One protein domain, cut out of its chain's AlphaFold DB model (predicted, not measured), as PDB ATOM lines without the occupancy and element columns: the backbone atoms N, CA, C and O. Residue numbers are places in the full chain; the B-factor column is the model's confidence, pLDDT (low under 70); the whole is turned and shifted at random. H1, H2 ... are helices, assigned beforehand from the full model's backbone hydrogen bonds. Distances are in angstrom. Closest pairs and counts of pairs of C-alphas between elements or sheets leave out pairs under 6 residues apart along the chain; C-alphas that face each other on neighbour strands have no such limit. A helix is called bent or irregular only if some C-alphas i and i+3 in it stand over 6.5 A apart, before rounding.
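AT A GLANCE: This is residues 2 to 71 of the 82 residues of the protein "Putative endopeptidase" of Kutzneria buriramensis (UniProt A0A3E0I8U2). Four short helices make a loose, open chain: H1 runs beside H3, H2 is set off beyond the start of H3, and H4 is turned crosswise near the end of H3. After H4 a long stretch without a named element, residues 49 to 71, leads away, and its residues 64 to 70 stick out. The printed part has 70 residues, with H1, H2, H3 and H4 in that order and no named strand; the class is all helix, though the helices hold 33 of the 70. The whole is loose, with a radius of gyration of the C-alphas of 15.8 A and spans of 44 by 33 by 23 A.

HOW THE PARTS SIT: Start with H1, residues 2 to 8, and look on to H3, residues 30 to 38: they only just touch, with 3 pairs of C-alphas within 8 A, the closest those of Ala 6 and Cys 34 at 6.0 A. They run opposite ways at a shallow tilt of 19 degrees. H2, residues 15 to 24, is apart from H1, H3 and H4, the last being residues 42 to 48. H3 and H4 are close but not clearly touching, the closest C-alphas being those of Val 38 and Phe 44 at 5.9 A; at 71 degrees they are only just about perpendicular. H1 and H4 are also close but not clearly touching, with the C-alphas of Leu 2 and Phe 44 closest at 7.5 A, about perpendicular at 89 degrees. Every O i to N i+4 pair is within hydrogen-bond range in H1, H2 and H4, and 4 of 5 are in H3.

IN THESE COORDINATES: Find C-alpha 2 at (12.124, -2.195, 1.874), where H1 begins its 10.2 A. H2 measures 14.6 A from C-alpha 15 to C-alpha 24. H3 runs 12.8 A from C-alpha 30 at (18.056, 4.565, 13.630); it is neither bent nor irregular, but only just: C-alphas 34 and 37 are 6.0 A apart. H4, 10.2 A long, ends at C-alpha 48, (7.262, -10.361, 4.517).

THE WHOLE: The two C-alphas farthest apart are those of Arg 14 and Gly 67, at 46.6 A. The printed part has no cut; the links H2 to H3 and H3 to H4 are tight, and H1 to H2 is short. Residues 22 to 27, of which 22 to 24 belong to H2, also stand free. Look at residues 64 to 65 for a short antiparallel pairing with residues 70 to 71; there the model's confidence is low, with pLDDT under 70 for residues 62 to 71.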
ATOM      1  N   LEU A   2      12.087  -2.061   0.398       94.25
ATOM      2  CA  LEU A   2      12.124  -2.195   1.874       94.25
ATOM      3  C   LEU A   2      13.506  -2.574   2.449       94.25
ATOM      4  O   LEU A   2      13.953  -1.986   3.426       94.25
ATOM      5  N   ILE A   3      14.238  -3.483   1.795       95.69
ATOM      6  CA  ILE A   3      15.613  -3.826   2.207       95.69
ATOM      7  C   ILE A   3      16.584  -2.644   2.030       95.69
ATOM      8  O   ILE A   3      17.466  -2.446   2.859       95.69
ATOM      9  N   GLY A   4      16.403  -1.823   0.991       95.56
ATOM     10  CA  GLY A   4      17.210  -0.614   0.785       95.56
ATOM     11  C   GLY A   4      16.984   0.427   1.884       95.56
ATOM     12  O   GLY A   4      17.934   1.033   2.368       95.56
ATOM     13  N   TRP A   5      15.741   0.567   2.357       95.12
ATOM     14  CA  TRP A   5      15.430   1.390   3.529       95.12
ATOM     15  C   TRP A   5      16.177   0.905   4.779       95.12
ATOM     16  O   TRP A   5      16.860   1.690   5.437       95.12
ATOM     17  N   ALA A   6      16.151  -0.404   5.048       95.06
ATOM     18  CA  ALA A   6      16.890  -0.989   6.168       95.06
ATOM     19  C   ALA A   6      18.412  -0.765   6.065       95.06
ATOM     20  O   ALA A   6      19.082  -0.548   7.075       95.06
ATOM     21  N   GLN A   7      18.971  -0.777   4.852       95.62
ATOM     22  CA  GLN A   7      20.387  -0.474   4.626       95.62
ATOM     23  C   GLN A   7      20.730   0.980   4.971       95.62
ATOM     24  O   GLN A   7      21.746   1.209   5.625       95.62
ATOM     25  N   VAL A   8      19.881   1.945   4.603       94.38
ATOM     26  CA  VAL A   8      20.075   3.371   4.937       94.38
ATOM     27  C   VAL A   8      19.989   3.617   6.446       94.38
ATOM     28  O   VAL A   8      20.706   4.461   6.979       94.38
ATOM     29  N   CYS A   9      19.150   2.865   7.157       92.25
ATOM     30  CA  CYS A   9      19.038   2.966   8.612       92.25
ATOM     31  C   CYS A   9      20.155   2.238   9.378       92.25
ATOM     32  O   CYS A   9      20.210   2.344  10.603       92.25
ATOM     33  N   ARG A  10      21.057   1.510   8.707       94.19
ATOM     34  CA  ARG A  10      22.118   0.746   9.373       94.19
ATOM     35  C   ARG A  10      23.103   1.684  10.072       94.19
ATOM     36  O   ARG A  10      23.939   2.322   9.440       94.19
ATOM     37  N   SER A  11      23.049   1.715  11.398       93.56
ATOM     38  CA  SER A  11      23.965   2.496  12.222       93.56
ATOM     39  C   SER A  11      24.242   1.780  13.538       93.56
ATOM     40  O   SER A  11      23.374   1.099  14.080       93.56
ATOM     41  N   LYS A  12      25.463   1.938  14.048       94.69
ATOM     42  CA  LYS A  12      25.874   1.483  15.374       94.69
ATOM     43  C   LYS A  12      26.635   2.621  16.035       94.69
ATOM     44  O   LYS A  12      27.586   3.147  15.463       94.69
ATOM     45  N   VAL A  13      26.204   3.000  17.226       94.00
ATOM     46  CA  VAL A  13      26.816   4.059  18.030       94.00
ATOM     47  C   VAL A  13      27.273   3.472  19.358       94.00
ATOM     48  O   VAL A  13      26.765   2.435  19.784       94.00
ATOM     49  N   ARG A  14      28.264   4.110  19.986       97.06
ATOM     50  CA  ARG A  14      28.635   3.786  21.368       97.06
ATOM     51  C   ARG A  14      27.479   4.132  22.298       97.06
ATOM     52  O   ARG A  14      26.711   5.044  21.991       97.06
ATOM     53  N   GLU A  15      27.367   3.410  23.402       96.69
ATOM     54  CA  GLU A  15      26.260   3.557  24.345       96.69
ATOM     55  C   GLU A  15      26.174   4.982  24.902       96.69
ATOM     56  O   GLU A  15      25.107   5.591  24.879       96.69
ATOM     57  N   GLU A  16      27.308   5.571  25.275       97.69
ATOM     58  CA  GLU A  16      27.369   6.925  25.828       97.69
ATOM     59  C   GLU A  16      26.880   7.966  24.813       97.69
ATOM     60  O   GLU A  16      26.159   8.905  25.153       97.69
ATOM     61  N   GLU A  17      27.215   7.776  23.535       96.81
ATOM     62  CA  GLU A  17      26.755   8.653  22.457       96.81
ATOM     63  C   GLU A  17      25.284   8.402  22.100       96.81
ATOM     64  O   GLU A  17      24.580   9.351  21.762       96.81
ATOM     65  N   ALA A  18      24.786   7.165  22.197       95.44
ATOM     66  CA  ALA A  18      23.355   6.879  22.079       95.44
ATOM     67  C   ALA A  18      22.561   7.629  23.158       95.44
ATOM     68  O   ALA A  18      21.614   8.337  22.823       95.44
ATOM     69  N   ILE A  19      22.995   7.549  24.420       95.81
ATOM     70  CA  ILE A  19      22.369   8.259  25.545       95.81
ATOM     71  C   ILE A  19      22.413   9.772  25.314       95.81
ATOM     72  O   ILE A  19      21.388  10.445  25.426       95.81
ATOM     73  N   ARG A  20      23.569  10.318  24.917       97.19
ATOM     74  CA  ARG A  20      23.692  11.751  24.616       97.19
ATOM     75  C   ARG A  20      22.739  12.177  23.502       97.19
ATOM     76  O   ARG A  20      22.067  13.198  23.629       97.19
ATOM     77  N   ARG A  21      22.656  11.401  22.414       96.00
ATOM     78  CA  ARG A  21      21.769  11.693  21.277       96.00
ATOM     79  C   ARG A  21      20.304  11.660  21.672       96.00
ATOM     80  O   ARG A  21      19.574  12.530  21.220       96.00
ATOM     81  N   LEU A  22      19.886  10.739  22.538       94.75
ATOM     82  CA  LEU A  22      18.508  10.718  23.040       94.75
ATOM     83  C   LEU A  22      18.112  12.033  23.728       94.75
ATOM     84  O   LEU A  22      16.952  12.423  23.652       94.75
ATOM     85  N   ALA A  23      19.061  12.729  24.360       96.06
ATOM     86  CA  ALA A  23      18.792  13.985  25.052       96.06
ATOM     87  C   ALA A  23      18.785  15.224  24.137       96.06
ATOM     88  O   ALA A  23      18.056  16.173  24.412       96.06
ATOM     89  N   VAL A  24      19.608  15.255  23.078       96.38
ATOM     90  CA  VAL A  24      19.863  16.495  22.306       96.38
ATOM     91  C   VAL A  24      19.491  16.421  20.827       96.38
ATOM     92  O   VAL A  24      19.439  17.448  20.153       96.38
ATOM     93  N   TYR A  25      19.294  15.222  20.284       92.19
ATOM     94  CA  TYR A  25      19.081  15.022  18.857       92.19
ATOM     95  C   TYR A  25      17.588  14.928  18.551       92.19
ATOM     96  O   TYR A  25      16.871  14.120  19.131       92.19
ATOM     97  N   SER A  26      17.115  15.747  17.609       95.19
ATOM     98  CA  SER A  26      15.692  15.819  17.253       95.19
ATOM     99  C   SER A  26      15.194  14.615  16.454       95.19
ATOM    100  O   SER A  26      13.990  14.361  16.419       95.19
ATOM    101  N   HIS A  27      16.083  13.875  15.785       91.88
ATOM    102  CA  HIS A  27      15.663  12.720  15.002       91.88
ATOM    103  C   HIS A  27      15.635  11.456  15.855       91.88
ATOM    104  O   HIS A  27      16.517  11.208  16.676       91.88
ATOM    105  N   SER A  28      14.648  10.605  15.579       92.75
ATOM    106  CA  SER A  28      14.525   9.313  16.245       92.75
ATOM    107  C   SER A  28      15.768   8.432  16.023       92.75
ATOM    108  O   SER A  28      16.407   8.513  14.964       92.75
ATOM    109  N   PRO A  29      16.093   7.552  16.984       94.06
ATOM    110  CA  PRO A  29      17.117   6.526  16.830       94.06
ATOM    111  C   PRO A  29      16.955   5.692  15.544       94.06
ATOM    112  O   PRO A  29      15.832   5.493  15.070       94.06
ATOM    113  N   PRO A  30      18.058   5.221  14.941       91.75
ATOM    114  CA  PRO A  30      18.056   4.565  13.630       91.75
ATOM    115  C   PRO A  30      17.206   3.284  13.566       91.75
ATOM    116  O   PRO A  30      16.529   3.043  12.567       91.75
ATOM    117  N   ASP A  31      17.194   2.495  14.635       91.12
ATOM    118  CA  ASP A  31      16.374   1.296  14.820       91.12
ATOM    119  C   ASP A  31      14.874   1.625  14.833       91.12
ATOM    120  O   ASP A  31      14.093   1.005  14.105       91.12
ATOM    121  N   LEU A  32      14.478   2.672  15.564       93.94
ATOM    122  CA  LEU A  32      13.100   3.161  15.568       93.94
ATOM    123  C   LEU A  32      12.705   3.750  14.211       93.94
ATOM    124  O   LEU A  32      11.618   3.464  13.718       93.94
ATOM    125  N   ARG A  33      13.591   4.513  13.558       92.88
ATOM    126  CA  ARG A  33      13.343   5.049  12.206       92.88
ATOM    127  C   ARG A  33      13.088   3.943  11.188       92.88
ATOM    128  O   ARG A  33      12.248   4.118  10.311       92.88
ATOM    129  N   CYS A  34      13.796   2.822  11.297       94.69
ATOM    130  CA  CYS A  34      13.579   1.691  10.409       94.69
ATOM    131  C   CYS A  34      12.249   0.997  10.722       94.69
ATOM    132  O   CYS A  34      11.360   0.943   9.871       94.69
ATOM    133  N   ASN A  35      12.098   0.511  11.955       95.81
ATOM    134  CA  ASN A  35      11.050  -0.444  12.309       95.81
ATOM    135  C   ASN A  35       9.688   0.217  12.549       95.81
ATOM    136  O   ASN A  35       8.664  -0.314  12.120       95.81
ATOM    137  N   ALA A  36       9.659   1.392  13.188       93.69
ATOM    138  CA  ALA A  36       8.402   2.065  13.513       93.69
ATOM    139  C   ALA A  36       7.685   2.610  12.270       93.69
ATOM    140  O   ALA A  36       6.480   2.833  12.319       93.69
ATOM    141  N   ILE A  37       8.394   2.816  11.157       93.25
ATOM    142  CA  ILE A  37       7.783   3.268   9.902       93.25
ATOM    143  C   ILE A  37       7.202   2.079   9.138       93.25
ATOM    144  O   ILE A  37       6.015   2.085   8.821       93.25
ATOM    145  N   VAL A  38       8.009   1.043   8.880       94.56
ATOM    146  CA  VAL A  38       7.587  -0.085   8.030       94.56
ATOM    147  C   VAL A  38       6.433  -0.883   8.634       94.56
ATOM    148  O   VAL A  38       5.574  -1.336   7.892       94.56
ATOM    149  N   THR A  39       6.336  -0.969   9.966       93.81
ATOM    150  CA  THR A  39       5.227  -1.660  10.654       93.81
ATOM    151  C   THR A  39       3.849  -1.037  10.372       93.81
ATOM    152  O   THR A  39       2.829  -1.698  10.535       93.81
ATOM    153  N   ASN A  40       3.788   0.221   9.915       93.38
ATOM    154  CA  ASN A  40       2.534   0.890   9.547       93.38
ATOM    155  C   ASN A  40       2.174   0.747   8.057       93.38
ATOM    156  O   ASN A  40       1.171   1.312   7.629       93.38
ATOM    157  N   LEU A  41       2.992   0.062   7.253       92.75
ATOM    158  CA  LEU A  41       2.771  -0.089   5.816       92.75
ATOM    159  C   LEU A  41       2.189  -1.466   5.511       92.75
ATOM    160  O   LEU A  41       2.852  -2.471   5.755       92.75
ATOM    161  N   ASP A  42       1.021  -1.515   4.874       92.62
ATOM    162  CA  ASP A  42       0.416  -2.777   4.416       92.62
ATOM    163  C   ASP A  42       1.386  -3.564   3.515       92.62
ATOM    164  O   ASP A  42       1.598  -4.757   3.706       92.62
ATOM    165  N   THR A  43       2.125  -2.868   2.641       94.44
ATOM    166  CA  THR A  43       3.154  -3.475   1.777       94.44
ATOM    167  C   THR A  43       4.254  -4.207   2.551       94.44
ATOM    168  O   THR A  43       4.833  -5.153   2.026       94.44
ATOM    169  N   PHE A  44       4.586  -3.780   3.772       95.44
ATOM    170  CA  PHE A  44       5.559  -4.497   4.598       95.44
ATOM    171  C   PHE A  44       4.972  -5.808   5.124       95.44
ATOM    172  O   PHE A  44       5.647  -6.836   5.052       95.44
ATOM    173  N   HIS A  45       3.719  -5.782   5.590       95.19
ATOM    174  CA  HIS A  45       3.019  -6.986   6.044       95.19
ATOM    175  C   HIS A  45       2.865  -7.995   4.906       95.19
ATOM    176  O   HIS A  45       3.206  -9.161   5.088       95.19
ATOM    177  N   ASP A  46       2.485  -7.533   3.715       95.25
ATOM    178  CA  ASP A  46       2.323  -8.383   2.532       95.25
ATOM    179  C   ASP A  46       3.656  -8.966   2.044       95.25
ATOM    180  O   ASP A  46       3.762 -10.162   1.776       95.25
ATOM    181  N   ALA A  47       4.701  -8.137   1.941       96.62
ATOM    182  CA  ALA A  47       5.981  -8.551   1.365       96.62
ATOM    183  C   ALA A  47       6.750  -9.552   2.241       96.62
ATOM    184  O   ALA A  47       7.515 -10.357   1.712       96.62
ATOM    185  N   PHE A  48       6.577  -9.483   3.564       96.19
ATOM    186  CA  PHE A  48       7.262 -10.361   4.517       96.19
ATOM    187  C   PHE A  48       6.328 -11.368   5.202       96.19
ATOM    188  O   PHE A  48       6.796 -12.162   6.013       96.19
ATOM    189  N   GLY A  49       5.035 -11.370   4.863       96.31
ATOM    190  CA  GLY A  49       4.048 -12.288   5.429       96.31
ATOM    191  C   GLY A  49       3.861 -12.130   6.938       96.31
ATOM    192  O   GLY A  49       3.667 -13.137   7.616       96.31
ATOM    193  N   VAL A  50       3.950 -10.896   7.448       96.81
ATOM    194  CA  VAL A  50       3.862 -10.575   8.883       96.81
ATOM    195  C   VAL A  50       2.439 -10.812   9.382       96.81
ATOM    196  O   VAL A  50       1.468 -10.377   8.763       96.81
ATOM    197  N   ARG A  51       2.308 -11.503  10.512       95.25
ATOM    198  CA  ARG A  51       1.032 -11.931  11.092       95.25
ATOM    199  C   ARG A  51       0.908 -11.495  12.538       95.25
ATOM    200  O   ARG A  51       1.882 -11.140  13.197       95.25
ATOM    201  N   GLU A  52      -0.313 -11.565  13.050       94.94
ATOM    202  CA  GLU A  52      -0.560 -11.362  14.470       94.94
ATOM    203  C   GLU A  52       0.312 -12.296  15.322       94.94
ATOM    204  O   GLU A  52       0.377 -13.500  15.079       94.94
ATOM    205  N   GLY A  53       1.012 -11.712  16.297       94.44
ATOM    206  CA  GLY A  53       2.012 -12.394  17.121       94.44
ATOM    207  C   GLY A  53       3.463 -12.118  16.716       94.44
ATOM    208  O   GLY A  53       4.350 -12.253  17.559       94.44
ATOM    209  N   ASP A  54       3.722 -11.658  15.490       96.44
ATOM    210  CA  ASP A  54       5.074 -11.275  15.078       96.44
ATOM    211  C   ASP A  54       5.511  -9.955  15.726       96.44
ATOM    212  O   ASP A  54       4.721  -9.027  15.910       96.44
ATOM    213  N   ALA A  55       6.810  -9.828  16.015       95.19
ATOM    214  CA  ALA A  55       7.368  -8.689  16.753       95.19
ATOM    215  C   ALA A  55       7.102  -7.319  16.101       95.19
ATOM    216  O   ALA A  55       7.033  -6.304  16.795       95.19
ATOM    217  N   LEU A  56       6.974  -7.281  14.770       95.19
ATOM    218  CA  LEU A  56       6.702  -6.064  13.998       95.19
ATOM    219  C   LEU A  56       5.277  -6.022  13.437       95.19
ATOM    220  O   LEU A  56       4.995  -5.200  12.560       95.19
ATOM    221  N   TYR A  57       4.377  -6.876  13.922       95.12
ATOM    222  CA  TYR A  57       2.971  -6.788  13.563       95.12
ATOM    223  C   TYR A  57       2.321  -5.559  14.198       95.12
ATOM    224  O   TYR A  57       2.535  -5.229  15.367       95.12
ATOM    225  N   ARG A  58       1.471  -4.892  13.421       90.31
ATOM    226  CA  ARG A  58       0.666  -3.767  13.879       90.31
ATOM    227  C   ARG A  58      -0.720  -3.915  13.295       90.31
ATOM    228  O   ARG A  58      -0.892  -3.961  12.082       90.31
ATOM    229  N   ARG A  59      -1.721  -3.921  14.169       88.56
ATOM    230  CA  ARG A  59      -3.115  -3.820  13.749       88.56
ATOM    231  C   ARG A  59      -3.329  -2.492  13.021       88.56
ATOM    232  O   ARG A  59      -2.952  -1.436  13.537       88.56
ATOM    233  N   ALA A  60      -3.958  -2.552  11.849       80.06
ATOM    234  CA  ALA A  60      -4.252  -1.376  11.043       80.06
ATOM    235  C   ALA A  60      -5.079  -0.360  11.848       80.06
ATOM    236  O   ALA A  60      -6.229  -0.611  12.212       80.06
ATOM    237  N   ARG A  61      -4.503   0.817  12.121       70.31
ATOM    238  CA  ARG A  61      -5.246   1.953  12.677       70.31
ATOM    239  C   ARG A  61      -5.717   2.833  11.535       70.31
ATOM    240  O   ARG A  61      -5.011   3.731  11.085       70.31
ATOM    241  N   ARG A  62      -6.942   2.591  11.072       59.81
ATOM    242  CA  ARG A  62      -7.598   3.493  10.126       59.81
ATOM    243  C   ARG A  62      -8.090   4.718  10.895       59.81
ATOM    244  O   ARG A  62      -9.118   4.670  11.566       59.81
ATOM    245  N   HIS A  63      -7.365   5.826  10.801       58.38
ATOM    246  CA  HIS A  63      -7.919   7.118  11.189       58.38
ATOM    247  C   HIS A  63      -8.952   7.514  10.131       58.38
ATOM    248  O   HIS A  63      -8.605   7.879   9.009       58.38
ATOM    249  N   ARG A  64     -10.242   7.371  10.452       48.97
ATOM    250  CA  ARG A  64     -11.317   7.881   9.599       48.97
ATOM    251  C   ARG A  64     -11.442   9.373   9.880       48.97
ATOM    252  O   ARG A  64     -11.929   9.761  10.934       48.97
ATOM    253  N   VAL A  65     -10.986  10.207   8.952       48.69
ATOM    254  CA  VAL A  65     -11.268  11.645   8.994       48.69
ATOM    255  C   VAL A  65     -12.697  11.827   8.480       48.69
ATOM    256  O   VAL A  65     -12.966  11.631   7.297       48.69
ATOM    257  N   ALA A  66     -13.632  12.107   9.385       43.75
ATOM    258  CA  ALA A  66     -14.988  12.534   9.053       43.75
ATOM    259  C   ALA A  66     -15.051  14.053   9.284       43.75
ATOM    260  O   ALA A  66     -15.406  14.503  10.370       43.75
ATOM    261  N   GLY A  67     -14.606  14.835   8.292       59.06
ATOM    262  CA  GLY A  67     -14.321  16.269   8.472       59.06
ATOM    263  C   GLY A  67     -13.132  16.540   9.412       59.06
ATOM    264  O   GLY A  67     -12.471  15.603   9.851       59.06
ATOM    265  N   ASP A  68     -12.870  17.812   9.736       43.44
ATOM    266  CA  ASP A  68     -11.690  18.333  10.474       43.44
ATOM    267  C   ASP A  68     -11.490  17.821  11.924       43.44
ATOM    268  O   ASP A  68     -10.702  18.373  12.694       43.44
ATOM    269  N   ARG A  69     -12.164  16.743  12.341       45.25
ATOM    270  CA  ARG A  69     -11.928  16.079  13.628       45.25
ATOM    271  C   ARG A  69     -11.446  14.645  13.441       45.25
ATOM    272  O   ARG A  69     -12.125  13.797  12.867       45.25
ATOM    273  N   LEU A  70     -10.279  14.363  14.022       45.31
ATOM    274  CA  LEU A  70      -9.766  13.012  14.231       45.31
ATOM    275  C   LEU A  70     -10.654  12.282  15.245       45.31
ATOM    276  O   LEU A  70     -10.537  12.488  16.451       45.31
ATOM    277  N   VAL A  71     -11.528  11.404  14.760       47.03
ATOM    278  CA  VAL A  71     -12.174  10.383  15.591       47.03
ATOM    279  C   VAL A  71     -11.250   9.167  15.634       47.03
ATOM    280  O   VAL A  71     -10.989   8.528  14.612       47.03
TER     281      VAL A  71